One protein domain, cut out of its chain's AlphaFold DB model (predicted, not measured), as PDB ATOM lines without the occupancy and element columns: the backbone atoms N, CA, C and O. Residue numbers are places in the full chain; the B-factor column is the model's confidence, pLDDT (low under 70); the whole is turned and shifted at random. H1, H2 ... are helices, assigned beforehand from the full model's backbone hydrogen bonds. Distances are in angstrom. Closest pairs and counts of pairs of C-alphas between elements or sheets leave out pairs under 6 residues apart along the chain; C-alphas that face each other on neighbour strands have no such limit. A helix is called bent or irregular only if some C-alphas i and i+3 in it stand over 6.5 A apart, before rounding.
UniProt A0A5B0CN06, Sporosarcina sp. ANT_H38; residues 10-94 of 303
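This is residues 10 to 94 of the 303 residues of a protein of Sporosarcina sp. ANT_H38 (UniProt A0A5B0CN06). The long bent helix H2 is the middle of an elongated helical body: H1 runs back beside it as a hairpin, and H3 crosses it near its bend. H1 and H3 come together where H3 ends, near residues 24 to 29 of H1 and Ile 88, and the short H4 packs on residues 42 to 45 of H2a. The printed part has 85 residues with four named helices, in the order H1, H2, H3, H4, and no named strand; the class is all helix. It is only just compact, close to loose, with a radius of gyration of the C-alphas of 13.9 A, and spans 43 by 24 by 18 A.

H2, residues 42 to 63, is the longest helix by residues. By its hydrogen bonds it was assigned as one helix, but it is bent: C-alphas 53 and 56 are 6.8 A apart. Its arms are H2a, residues 42 to 53, 15.9 A long, and H2b, residues 56 to 63, 10.5 A long. H1, residues 10 to 29, begins with its C-alpha at (11.609, 38.623, 2.500) and is 28.1 A long. H3, residues 71 to 88, is 25.5 A long and begins at (0.380, 30.970, 18.063). H4, residues 91 to 94, ends with C-alpha 94 at (-18.340, 47.932, 9.960).

H2, taken whole, is the hub, touching H1, H3 and H4. H2a and H2b stand at a shallow tilt of 29 degrees. H2b touches H1, opposite ways at a shallow tilt of 15 degrees; the closest C-alphas, of Thr 10 and Met 63, are 5.5 A apart. H1 and H2a form a helical hairpin, at a shallow tilt of 34 degrees, only just short of steep; they only just touch, with 3 pairs of C-alphas within 8 A, the closest being Asn 24 and Ser 48 at 6.2 A. H3 touches H2a, opposite ways at a steep tilt of 46 degrees, closest at the C-alphas of Ser 53 and Met 78, 4.5 A. H3 touches H2b with residues 73 to 81 alone, closest at the C-alphas of Pro 57 and Phe 77, 5.1 A. H3 touches H1 with residue 88 alone; the closest C-alphas, of Leu 25 and Ile 88, are 6.5 A apart. H4 only just touches H2a, with 3 pairs of C-alphas within 8 A, closest at Ile 45 and Tyr 93, 7.2 A; H1 and H4 are apart. In H1, H2a, H2b and H3 every O i to N i+4 pair is within hydrogen-bond range; H4 is too short for such a pair.

The two C-alphas farthest apart, of Ala 37 and Lys 66, are 43.7 A apart. The printed part has no cut. The link from H1 to H2, residues 30 to 41, is long. The mean pLDDT of the printed part is 84.2, and it is under 70 at residues 31 to 35, 38 to 39 and 67.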
ATOM      1  N   THR A  10      12.086  37.506   1.659       80.75
ATOM      2  CA  THR A  10      11.609  38.623   2.500       80.75
ATOM      3  C   THR A  10      11.134  39.851   1.707       80.75
ATOM      4  O   THR A  10      10.071  40.357   2.058       80.75
ATOM      5  N   PRO A  11      11.832  40.335   0.655       84.56
ATOM      6  CA  PRO A  11      11.326  41.462  -0.135       84.56
ATOM      7  C   PRO A  11      10.013  41.123  -0.855       84.56
ATOM      8  O   PRO A  11       9.111  41.949  -0.873       84.56
ATOM      9  N   LEU A  12       9.861  39.893  -1.358       87.31
ATOM     10  CA  LEU A  12       8.630  39.440  -2.017       87.31
ATOM     11  C   LEU A  12       7.426  39.449  -1.061       87.31
ATOM     12  O   LEU A  12       6.356  39.936  -1.413       87.31
ATOM     13  N   LEU A  13       7.606  38.944   0.163       87.75
ATOM     14  CA  LEU A  13       6.555  38.948   1.186       87.75
ATOM     15  C   LEU A  13       6.179  40.370   1.625       87.75
ATOM     16  O   LEU A  13       5.014  40.631   1.906       87.75
ATOM     17  N   LEU A  14       7.151  41.287   1.657       88.75
ATOM     18  CA  LEU A  14       6.906  42.697   1.958       88.75
ATOM     19  C   LEU A  14       6.074  43.352   0.854       88.75
ATOM     20  O   LEU A  14       5.104  44.036   1.159       88.75
ATOM     21  N   VAL A  15       6.405  43.097  -0.415       90.31
ATOM     22  CA  VAL A  15       5.613  43.577  -1.557       90.31
ATOM     23  C   VAL A  15       4.182  43.041  -1.487       90.31
ATOM     24  O   VAL A  15       3.245  43.816  -1.643       90.31
ATOM     25  N   ALA A  16       3.998  41.754  -1.177       89.31
ATOM     26  CA  ALA A  16       2.668  41.170  -1.000       89.31
ATOM     27  C   ALA A  16       1.884  41.837   0.144       89.31
ATOM     28  O   ALA A  16       0.709  42.148  -0.019       89.31
ATOM     29  N   LEU A  17       2.534  42.117   1.280       89.94
ATOM     30  CA  LEU A  17       1.906  42.813   2.406       89.94
ATOM     31  C   LEU A  17       1.493  44.242   2.028       89.94
ATOM     32  O   LEU A  17       0.378  44.658   2.330       89.94
ATOM     33  N   VAL A  18       2.374  44.981   1.349       90.94
ATOM     34  CA  VAL A  18       2.072  46.335   0.862       90.94
ATOM     35  C   VAL A  18       0.901  46.303  -0.112       90.94
ATOM     36  O   VAL A  18       0.034  47.162  -0.012       90.94
ATOM     37  N   LEU A  19       0.844  45.306  -0.997       90.88
ATOM     38  CA  LEU A  19      -0.244  45.137  -1.956       90.88
ATOM     39  C   LEU A  19      -1.583  44.865  -1.262       90.88
ATOM     40  O   LEU A  19      -2.578  45.471  -1.638       90.88
ATOM     41  N   VAL A  20      -1.603  44.022  -0.224       89.75
ATOM     42  CA  VAL A  20      -2.806  43.768   0.590       89.75
ATOM     43  C   VAL A  20      -3.283  45.044   1.291       89.75
ATOM     44  O   VAL A  20      -4.474  45.343   1.300       89.75
ATOM     45  N   ILE A  21      -2.371  45.825   1.874       88.00
ATOM     46  CA  ILE A  21      -2.746  47.069   2.561       88.00
ATOM     47  C   ILE A  21      -3.222  48.118   1.550       88.00
ATOM     48  O   ILE A  21      -4.233  48.780   1.785       88.00
ATOM     49  N   SER A  22      -2.513  48.282   0.430       86.44
ATOM     50  CA  SER A  22      -2.824  49.306  -0.567       86.44
ATOM     51  C   SER A  22      -4.104  49.001  -1.335       86.44
ATOM     52  O   SER A  22      -4.863  49.932  -1.586       86.44
ATOM     53  N   SER A  23      -4.397  47.732  -1.645       88.06
ATOM     54  CA  SER A  23      -5.649  47.332  -2.298       88.06
ATOM     55  C   SER A  23      -6.861  47.641  -1.417       88.06
ATOM     56  O   SER A  23      -7.817  48.263  -1.875       88.06
ATOM     57  N   ASN A  24      -6.792  47.290  -0.131       87.56
ATOM     58  CA  ASN A  24      -7.860  47.550   0.828       87.56
ATOM     59  C   ASN A  24      -7.998  49.047   1.146       87.56
ATOM     60  O   ASN A  24      -9.108  49.551   1.290       87.56
ATOM     61  N   LEU A  25      -6.893  49.794   1.212       86.19
ATOM     62  CA  LEU A  25      -6.947  51.244   1.398       86.19
ATOM     63  C   LEU A  25      -7.568  51.943   0.184       86.19
ATOM     64  O   LEU A  25      -8.426  52.810   0.347       86.19
ATOM     65  N   ALA A  26      -7.152  51.547  -1.020       85.19
ATOM     66  CA  ALA A  26      -7.691  52.043  -2.277       85.19
ATOM     67  C   ALA A  26      -9.204  51.818  -2.342       85.19
ATOM     68  O   ALA A  26      -9.938  52.752  -2.646       85.19
ATOM     69  N   LEU A  27      -9.661  50.625  -1.959       84.12
ATOM     70  CA  LEU A  27     -11.072  50.260  -1.958       84.12
ATOM     71  C   LEU A  27     -11.937  51.230  -1.146       84.12
ATOM     72  O   LEU A  27     -12.952  51.680  -1.654       84.12
ATOM     73  N   TYR A  28     -11.531  51.596   0.076       82.38
ATOM     74  CA  TYR A  28     -12.368  52.396   0.983       82.38
ATOM     75  C   TYR A  28     -12.100  53.906   0.983       82.38
ATOM     76  O   TYR A  28     -12.928  54.665   1.491       82.38
ATOM     77  N   ARG A  29     -10.940  54.362   0.495       78.69
ATOM     78  CA  ARG A  29     -10.530  55.779   0.578       78.69
ATOM     79  C   ARG A  29     -10.460  56.487  -0.766       78.69
ATOM     80  O   ARG A  29     -10.490  57.716  -0.775       78.69
ATOM     81  N   LEU A  30     -10.358  55.757  -1.875       78.88
ATOM     82  CA  LEU A  30     -10.424  56.371  -3.197       78.88
ATOM     83  C   LEU A  30     -11.884  56.425  -3.669       78.88
ATOM     84  O   LEU A  30     -12.666  55.533  -3.338       78.88
ATOM     85  N   PRO A  31     -12.270  57.461  -4.432       66.31
ATOM     86  CA  PRO A  31     -13.612  57.602  -4.985       66.31
ATOM     87  C   PRO A  31     -13.812  56.596  -6.128       66.31
ATOM     88  O   PRO A  31     -13.822  56.956  -7.304       66.31
ATOM     89  N   PHE A  32     -13.916  55.311  -5.794       61.28
ATOM     90  CA  PHE A  32     -14.232  54.272  -6.761       61.28
ATOM     91  C   PHE A  32     -15.752  54.116  -6.894       61.28
ATOM     92  O   PHE A  32     -16.431  53.910  -5.889       61.28
ATOM     93  N   PRO A  33     -16.299  54.121  -8.120       60.72
ATOM     94  CA  PRO A  33     -17.735  53.964  -8.369       60.72
ATOM     95  C   PRO A  33     -18.257  52.526  -8.159       60.72
ATOM     96  O   PRO A  33     -19.423  52.258  -8.424       60.72
ATOM     97  N   PHE A  34     -17.408  51.597  -7.708       62.81
ATOM     98  CA  PHE A  34     -17.693  50.157  -7.667       62.81
ATOM     99  C   PHE A  34     -17.987  49.603  -6.266       62.81
ATOM    100  O   PHE A  34     -18.214  48.402  -6.134       62.81
ATOM    101  N   LEU A  35     -17.965  50.434  -5.216       69.31
ATOM    102  CA  LEU A  35     -18.380  50.002  -3.880       69.31
ATOM    103  C   LEU A  35     -19.912  49.887  -3.846       69.31
ATOM    104  O   LEU A  35     -20.587  50.902  -4.039       69.31
ATOM    105  N   PRO A  36     -20.473  48.683  -3.613       70.19
ATOM    106  CA  PRO A  36     -21.912  48.517  -3.464       70.19
ATOM    107  C   PRO A  36     -22.421  49.328  -2.273       70.19
ATOM    108  O   PRO A  36     -21.657  49.673  -1.366       70.19
ATOM    109  N   ALA A  37     -23.731  49.571  -2.234       70.19
ATOM    110  CA  ALA A  37     -24.359  50.117  -1.041       70.19
ATOM    111  C   ALA A  37     -23.984  49.268   0.197       70.19
ATOM    112  O   ALA A  37     -23.777  48.058   0.069       70.19
ATOM    113  N   PRO A  38     -23.924  49.856   1.407       69.12
ATOM    114  CA  PRO A  38     -23.531  49.138   2.623       69.12
ATOM    115  C   PRO A  38     -24.281  47.824   2.876       69.12
ATOM    116  O   PRO A  38     -23.708  46.908   3.460       69.12
ATOM    117  N   ALA A  39     -25.526  47.718   2.400       66.31
ATOM    118  CA  ALA A  39     -26.347  46.514   2.490       66.31
ATOM    119  C   ALA A  39     -25.817  45.331   1.652       66.31
ATOM    120  O   ALA A  39     -25.961  44.190   2.075       66.31
ATOM    121  N   ASP A  40     -25.151  45.596   0.523       75.62
ATOM    122  CA  ASP A  40     -24.697  44.573  -0.436       75.62
ATOM    123  C   ASP A  40     -23.175  44.339  -0.382       75.62
ATOM    124  O   ASP A  40     -22.639  43.403  -0.978       75.62
ATOM    125  N   ALA A  41     -22.444  45.175   0.361       80.12
ATOM    126  CA  ALA A  41     -20.985  45.134   0.459       80.12
ATOM    127  C   ALA A  41     -20.444  44.085   1.458       80.12
ATOM    128  O   ALA A  41     -19.237  44.043   1.710       80.12
ATOM    129  N   THR A  42     -21.293  43.226   2.034       81.81
ATOM    130  CA  THR A  42     -20.927  42.281   3.110       81.81
ATOM    131  C   THR A  42     -19.724  41.401   2.758       81.81
ATOM    132  O   THR A  42     -18.801  41.274   3.561       81.81
ATOM    133  N   TRP A  43     -19.690  40.834   1.549       83.62
ATOM    134  CA  TRP A  43     -18.594  39.966   1.096       83.62
ATOM    135  C   TRP A  43     -17.287  40.719   0.858       83.62
ATOM    136  O   TRP A  43     -16.210  40.184   1.114       83.62
ATOM    137  N   VAL A  44     -17.384  41.972   0.416       85.12
ATOM    138  CA  VAL A  44     -16.231  42.851   0.206       85.12
ATOM    139  C   VAL A  44     -15.580  43.175   1.551       85.12
ATOM    140  O   VAL A  44     -14.376  42.999   1.718       85.12
ATOM    141  N   ILE A  45     -16.393  43.543   2.544       85.81
ATOM    142  CA  ILE A  45     -15.943  43.803   3.919       85.81
ATOM    143  C   ILE A  45     -15.355  42.544   4.552       85.81
ATOM    144  O   ILE A  45     -14.323  42.619   5.218       85.81
ATOM    145  N   PHE A  46     -15.977  41.383   4.336       85.94
ATOM    146  CA  PHE A  46     -15.452  40.115   4.830       85.94
ATOM    147  C   PHE A  46     -14.079  39.796   4.227       85.94
ATOM    148  O   PHE A  46     -13.178  39.401   4.963       85.94
ATOM    149  N   GLY A  47     -13.891  40.028   2.924       88.06
ATOM    150  CA  GLY A  47     -12.592  39.906   2.258       88.06
ATOM    151  C   GLY A  47     -11.532  40.803   2.896       88.06
ATOM    152  O   GLY A  47     -10.474  40.322   3.290       88.06
ATOM    153  N   SER A  48     -11.851  42.077   3.126       89.62
ATOM    154  CA  SER A  48     -10.945  43.013   3.803       89.62
ATOM    155  C   SER A  48     -10.634  42.610   5.245       89.62
ATOM    156  O   SER A  48      -9.490  42.693   5.696       89.62
ATOM    157  N   LEU A  49     -11.633  42.132   5.987       90.12
ATOM    158  CA  LEU A  49     -11.433  41.605   7.335       90.12
ATOM    159  C   LEU A  49     -10.543  40.364   7.323       90.12
ATOM    160  O   LEU A  49      -9.674  40.246   8.184       90.12
ATOM    161  N   PHE A  50     -10.714  39.460   6.363       91.06
ATOM    162  CA  PHE A  50      -9.881  38.269   6.198       91.06
ATOM    163  C   PHE A  50      -8.433  38.634   5.842       91.06
ATOM    164  O   PHE A  50      -7.486  38.115   6.443       91.06
ATOM    165  N   ASP A  51      -8.255  39.596   4.941       91.81
ATOM    166  CA  ASP A  51      -6.953  40.125   4.548       91.81
ATOM    167  C   ASP A  51      -6.188  40.681   5.751       91.81
ATOM    168  O   ASP A  51      -5.029  40.322   5.978       91.81
ATOM    169  N   PHE A  52      -6.838  41.508   6.571       91.69
ATOM    170  CA  PHE A  52      -6.203  42.100   7.746       91.69
ATOM    171  C   PHE A  52      -6.078  41.135   8.932       91.69
ATOM    172  O   PHE A  52      -5.099  41.219   9.668       91.69
ATOM    173  N   SER A  53      -7.025  40.218   9.142       90.62
ATOM    174  CA  SER A  53      -7.015  39.307  10.301       90.62
ATOM    175  C   SER A  53      -6.185  38.041  10.084       90.62
ATOM    176  O   SER A  53      -5.685  37.473  11.053       90.62
ATOM    177  N   ILE A  54      -6.009  37.588   8.841       91.69
ATOM    178  CA  ILE A  54      -5.354  36.308   8.540       91.69
ATOM    179  C   ILE A  54      -4.193  36.497   7.566       91.69
ATOM    180  O   ILE A  54      -3.065  36.138   7.913       91.69
ATOM    181  N   ILE A  55      -4.416  37.086   6.386       92.69
ATOM    182  CA  ILE A  55      -3.380  37.150   5.338       92.69
ATOM    183  C   ILE A  55      -2.193  38.014   5.776       92.69
ATOM    184  O   ILE A  55      -1.053  37.543   5.775       92.69
ATOM    185  N   ALA A  56      -2.436  39.255   6.195       92.06
ATOM    186  CA  ALA A  56      -1.384  40.169   6.629       92.06
ATOM    187  C   ALA A  56      -0.588  39.623   7.839       92.06
ATOM    188  O   ALA A  56       0.645  39.584   7.764       92.06
ATOM    189  N   PRO A  57      -1.220  39.102   8.911       91.56
ATOM    190  CA  PRO A  57      -0.513  38.439  10.010       91.56
ATOM    191  C   PRO A  57       0.330  37.246   9.560       91.56
ATOM    192  O   PRO A  57       1.467  37.087  10.014       91.56
ATOM    193  N   LEU A  58      -0.177  36.426   8.638       91.81
ATOM    194  CA  LEU A  58       0.546  35.267   8.118       91.81
ATOM    195  C   LEU A  58       1.771  35.692   7.298       91.81
ATOM    196  O   LEU A  58       2.850  35.115   7.471       91.81
ATOM    197  N   LEU A  59       1.654  36.749   6.490       90.81
ATOM    198  CA  LEU A  59       2.782  37.359   5.777       90.81
ATOM    199  C   LEU A  59       3.834  37.909   6.752       90.81
ATOM    200  O   LEU A  59       5.023  37.621   6.593       90.81
ATOM    201  N   ILE A  60       3.424  38.621   7.806       89.88
ATOM    202  CA  ILE A  60       4.336  39.170   8.826       89.88
ATOM    203  C   ILE A  60       5.065  38.048   9.586       89.88
ATOM    204  O   ILE A  60       6.284  38.107   9.819       89.88
ATOM    205  N   VAL A  61       4.356  36.983   9.962       89.12
ATOM    206  CA  VAL A  61       4.967  35.827  10.629       89.12
ATOM    207  C   VAL A  61       5.913  35.085   9.675       89.12
ATOM    208  O   VAL A  61       7.021  34.719  10.080       89.12
ATOM    209  N   ALA A  62       5.559  34.947   8.394       87.56
ATOM    210  CA  ALA A  62       6.426  34.364   7.370       87.56
ATOM    211  C   ALA A  62       7.697  35.201   7.123       87.56
ATOM    212  O   ALA A  62       8.789  34.642   6.980       87.56
ATOM    213  N   MET A  63       7.599  36.534   7.148       85.56
ATOM    214  CA  MET A  63       8.759  37.434   7.064       85.56
ATOM    215  C   MET A  63       9.691  37.276   8.267       85.56
ATOM    216  O   MET A  63      10.915  37.328   8.125       85.56
ATOM    217  N   THR A  64       9.128  37.032   9.450       81.69
ATOM    218  CA  THR A  64       9.880  36.892  10.705       81.69
ATOM    219  C   THR A  64      10.170  35.440  11.093       81.69
ATOM    220  O   THR A  64      10.475  35.160  12.255       81.69
ATOM    221  N   ARG A  65      10.162  34.514  10.124       75.44
ATOM    222  CA  ARG A  65      10.324  33.062  10.336       75.44
ATOM    223  C   ARG A  65      11.603  32.657  11.079       75.44
ATOM    224  O   ARG A  65      11.604  31.636  11.753       75.44
ATOM    225  N   LYS A  66      12.662  33.481  11.041       72.19
ATOM    226  CA  LYS A  66      13.888  33.282  11.847       72.19
ATOM    227  C   LYS A  66      13.616  33.226  13.359       72.19
ATOM    228  O   LYS A  66      14.405  32.647  14.090       72.19
ATOM    229  N   LYS A  67      12.512  33.821  13.822       66.56
ATOM    230  CA  LYS A  67      12.077  33.835  15.226       66.56
ATOM    231  C   LYS A  67      11.111  32.685  15.580       66.56
ATOM    232  O   LYS A  67      10.595  32.671  16.689       66.56
ATOM    233  N   GLY A  68      10.844  31.753  14.656       73.31
ATOM    234  CA  GLY A  68       9.872  30.666  14.835       73.31
ATOM    235  C   GLY A  68       8.407  31.107  14.701       73.31
ATOM    236  O   GLY A  68       8.078  32.291  14.838       73.31
ATOM    237  N   PHE A  69       7.525  30.147  14.400       77.69
ATOM    238  CA  PHE A  69       6.073  30.343  14.445       77.69
ATOM    239  C   PHE A  69       5.591  30.141  15.883       77.69
ATOM    240  O   PHE A  69       5.905  29.135  16.513       77.69
ATOM    241  N   THR A  70       4.823  31.091  16.403       82.31
ATOM    242  CA  THR A  70       4.201  30.986  17.726       82.31
ATOM    243  C   THR A  70       2.765  31.447  17.593       82.31
ATOM    244  O   THR A  70       2.536  32.531  17.055       82.31
ATOM    245  N   VAL A  71       1.819  30.658  18.112       84.00
ATOM    246  CA  VAL A  71       0.380  30.970  18.063       84.00
ATOM    247  C   VAL A  71       0.116  32.377  18.595       84.00
ATOM    248  O   VAL A  71      -0.515  33.171  17.911       84.00
ATOM    249  N   LYS A  72       0.731  32.745  19.727       85.25
ATOM    250  CA  LYS A  72       0.659  34.102  20.285       85.25
ATOM    251  C   LYS A  72       1.046  35.186  19.280       85.25
ATOM    252  O   LYS A  72       0.311  36.139  19.100       85.25
ATOM    253  N   ARG A  73       2.178  35.037  18.581       86.44
ATOM    254  CA  ARG A  73       2.639  36.055  17.617       86.44
ATOM    255  C   ARG A  73       1.625  36.245  16.494       86.44
ATOM    256  O   ARG A  73       1.393  37.372  16.081       86.44
ATOM    257  N   PHE A  74       1.029  35.155  16.016       89.56
ATOM    258  CA  PHE A  74      -0.026  35.221  15.014       89.56
ATOM    259  C   PHE A  74      -1.285  35.919  15.556       89.56
ATOM    260  O   PHE A  74      -1.768  36.843  14.909       89.56
ATOM    261  N   VAL A  75      -1.751  35.555  16.755       89.25
ATOM    262  CA  VAL A  75      -2.924  36.175  17.401       89.25
ATOM    263  C   VAL A  75      -2.699  37.670  17.664       89.25
ATOM    264  O   VAL A  75      -3.542  38.482  17.298       89.25
ATOM    265  N   THR A  76      -1.532  38.072  18.172       89.62
ATOM    266  CA  THR A  76      -1.204  39.490  18.380       89.62
ATOM    267  C   THR A  76      -1.249  40.282  17.063       89.62
ATOM    268  O   THR A  76      -1.828  41.367  17.011       89.62
ATOM    269  N   PHE A  77      -0.683  39.751  15.968       92.00
ATOM    270  CA  PHE A  77      -0.763  40.422  14.663       92.00
ATOM    271  C   PHE A  77      -2.178  40.414  14.076       92.00
ATOM    272  O   PHE A  77      -2.552  41.387  13.429       92.00
ATOM    273  N   MET A  78      -2.978  39.378  14.334       91.25
ATOM    274  CA  MET A  78      -4.399  39.337  13.979       91.25
ATOM    275  C   MET A  78      -5.187  40.451  14.676       91.25
ATOM    276  O   MET A  78      -5.930  41.169  14.010       91.25
ATOM    277  N   VAL A  79      -4.993  40.653  15.983       90.44
ATOM    278  CA  VAL A  79      -5.644  41.742  16.734       90.44
ATOM    279  C   VAL A  79      -5.241  43.106  16.171       90.44
ATOM    280  O   VAL A  79      -6.106  43.939  15.907       90.44
ATOM    281  N   LEU A  80      -3.946  43.324  15.919       91.62
ATOM    282  CA  LEU A  80      -3.456  44.556  15.288       91.62
ATOM    283  C   LEU A  80      -4.049  44.763  13.890       91.62
ATOM    284  O   LEU A  80      -4.419  45.883  13.536       91.62
ATOM    285  N   GLY A  81      -4.184  43.692  13.112       91.44
ATOM    286  CA  GLY A  81      -4.828  43.716  11.807       91.44
ATOM    287  C   GLY A  81      -6.294  44.130  11.893       91.44
ATOM    288  O   GLY A  81      -6.718  45.034  11.181       91.44
ATOM    289  N   ILE A  82      -7.056  43.565  12.830       90.31
ATOM    290  CA  ILE A  82      -8.467  43.915  13.052       90.31
ATOM    291  C   ILE A  82      -8.625  45.370  13.527       90.31
ATOM    292  O   ILE A  82      -9.520  46.077  13.058       90.31
ATOM    293  N   ILE A  83      -7.741  45.855  14.408       89.31
ATOM    294  CA  ILE A  83      -7.702  47.275  14.806       89.31
ATOM    295  C   ILE A  83      -7.438  48.160  13.582       89.31
ATOM    296  O   ILE A  83      -8.116  49.168  13.389       89.31
ATOM    297  N   THR A  84      -6.499  47.759  12.724       88.69
ATOM    298  CA  THR A  84      -6.182  48.471  11.478       88.69
ATOM    299  C   THR A  84      -7.380  48.496  10.527       88.69
ATOM    300  O   THR A  84      -7.731  49.556  10.008       88.69
ATOM    301  N   ALA A  85      -8.074  47.366  10.363       89.38
ATOM    302  CA  ALA A  85      -9.273  47.261   9.537       89.38
ATOM    303  C   ALA A  85     -10.374  48.223  10.005       89.38
ATOM    304  O   ALA A  85     -10.983  48.901   9.183       89.38
ATOM    305  N   ARG A  86     -10.576  48.363  11.323       87.12
ATOM    306  CA  ARG A  86     -11.543  49.314  11.901       87.12
ATOM    307  C   ARG A  86     -11.216  50.782  11.590       87.12
ATOM    308  O   ARG A  86     -12.125  51.598  11.517       87.12
ATOM    309  N   ILE A  87      -9.940  51.134  11.433       87.50
ATOM    310  CA  ILE A  87      -9.512  52.504  11.090       87.50
ATOM    311  C   ILE A  87      -9.695  52.780   9.586       87.50
ATOM    312  O   ILE A  87      -9.984  53.910   9.173       87.50
ATOM    313  N   ILE A  88      -9.506  51.755   8.753       86.62
ATOM    314  CA  ILE A  88      -9.567  51.870   7.291       86.62
ATOM    315  C   ILE A  88     -11.015  51.816   6.783       86.62
ATOM    316  O   ILE A  88     -11.380  52.646   5.949       86.62
ATOM    317  N   ILE A  89     -11.827  50.886   7.293       86.94
ATOM    318  CA  ILE A  89     -13.211  50.643   6.862       86.94
ATOM    319  C   ILE A  89     -14.146  51.686   7.507       86.94
ATOM    320  O   ILE A  89     -14.152  51.811   8.734       86.94
ATOM    321  N   PRO A  90     -14.968  52.424   6.735       85.81
ATOM    322  CA  PRO A  90     -15.900  53.396   7.300       85.81
ATOM    323  C   PRO A  90     -16.940  52.734   8.216       85.81
ATOM    324  O   PRO A  90     -17.445  51.652   7.916       85.81
ATOM    325  N   ASN A  91     -17.319  53.416   9.305       83.06
ATOM    326  CA  ASN A  91     -18.184  52.860  10.357       83.06
ATOM    327  C   ASN A  91     -19.499  52.254   9.832       83.06
ATOM    328  O   ASN A  91     -19.909  51.210  10.326       83.06
ATOM    329  N   ALA A  92     -20.114  52.853   8.804       81.31
ATOM    330  CA  ALA A  92     -21.359  52.364   8.204       81.31
ATOM    331  C   ALA A  92     -21.255  50.930   7.647       81.31
ATOM    332  O   ALA A  92     -22.218  50.176   7.710       81.31
ATOM    333  N   TYR A  93     -20.080  50.542   7.144       81.12
ATOM    334  CA  TYR A  93     -19.810  49.197   6.628       81.12
ATOM    335  C   TYR A  93     -19.371  48.228   7.741       81.12
ATOM    336  O   TYR A  93     -19.499  47.016   7.608       81.12
ATOM    337  N   PHE A  94     -18.858  48.745   8.858       82.50
ATOM    338  CA  PHE A  94     -18.340  47.932   9.960       82.50
ATOM    339  C   PHE A  94     -19.416  47.535  10.989       82.50
ATOM    340  O   PHE A  94     -19.187  46.620  11.778       82.50
TER     341      PHE A  94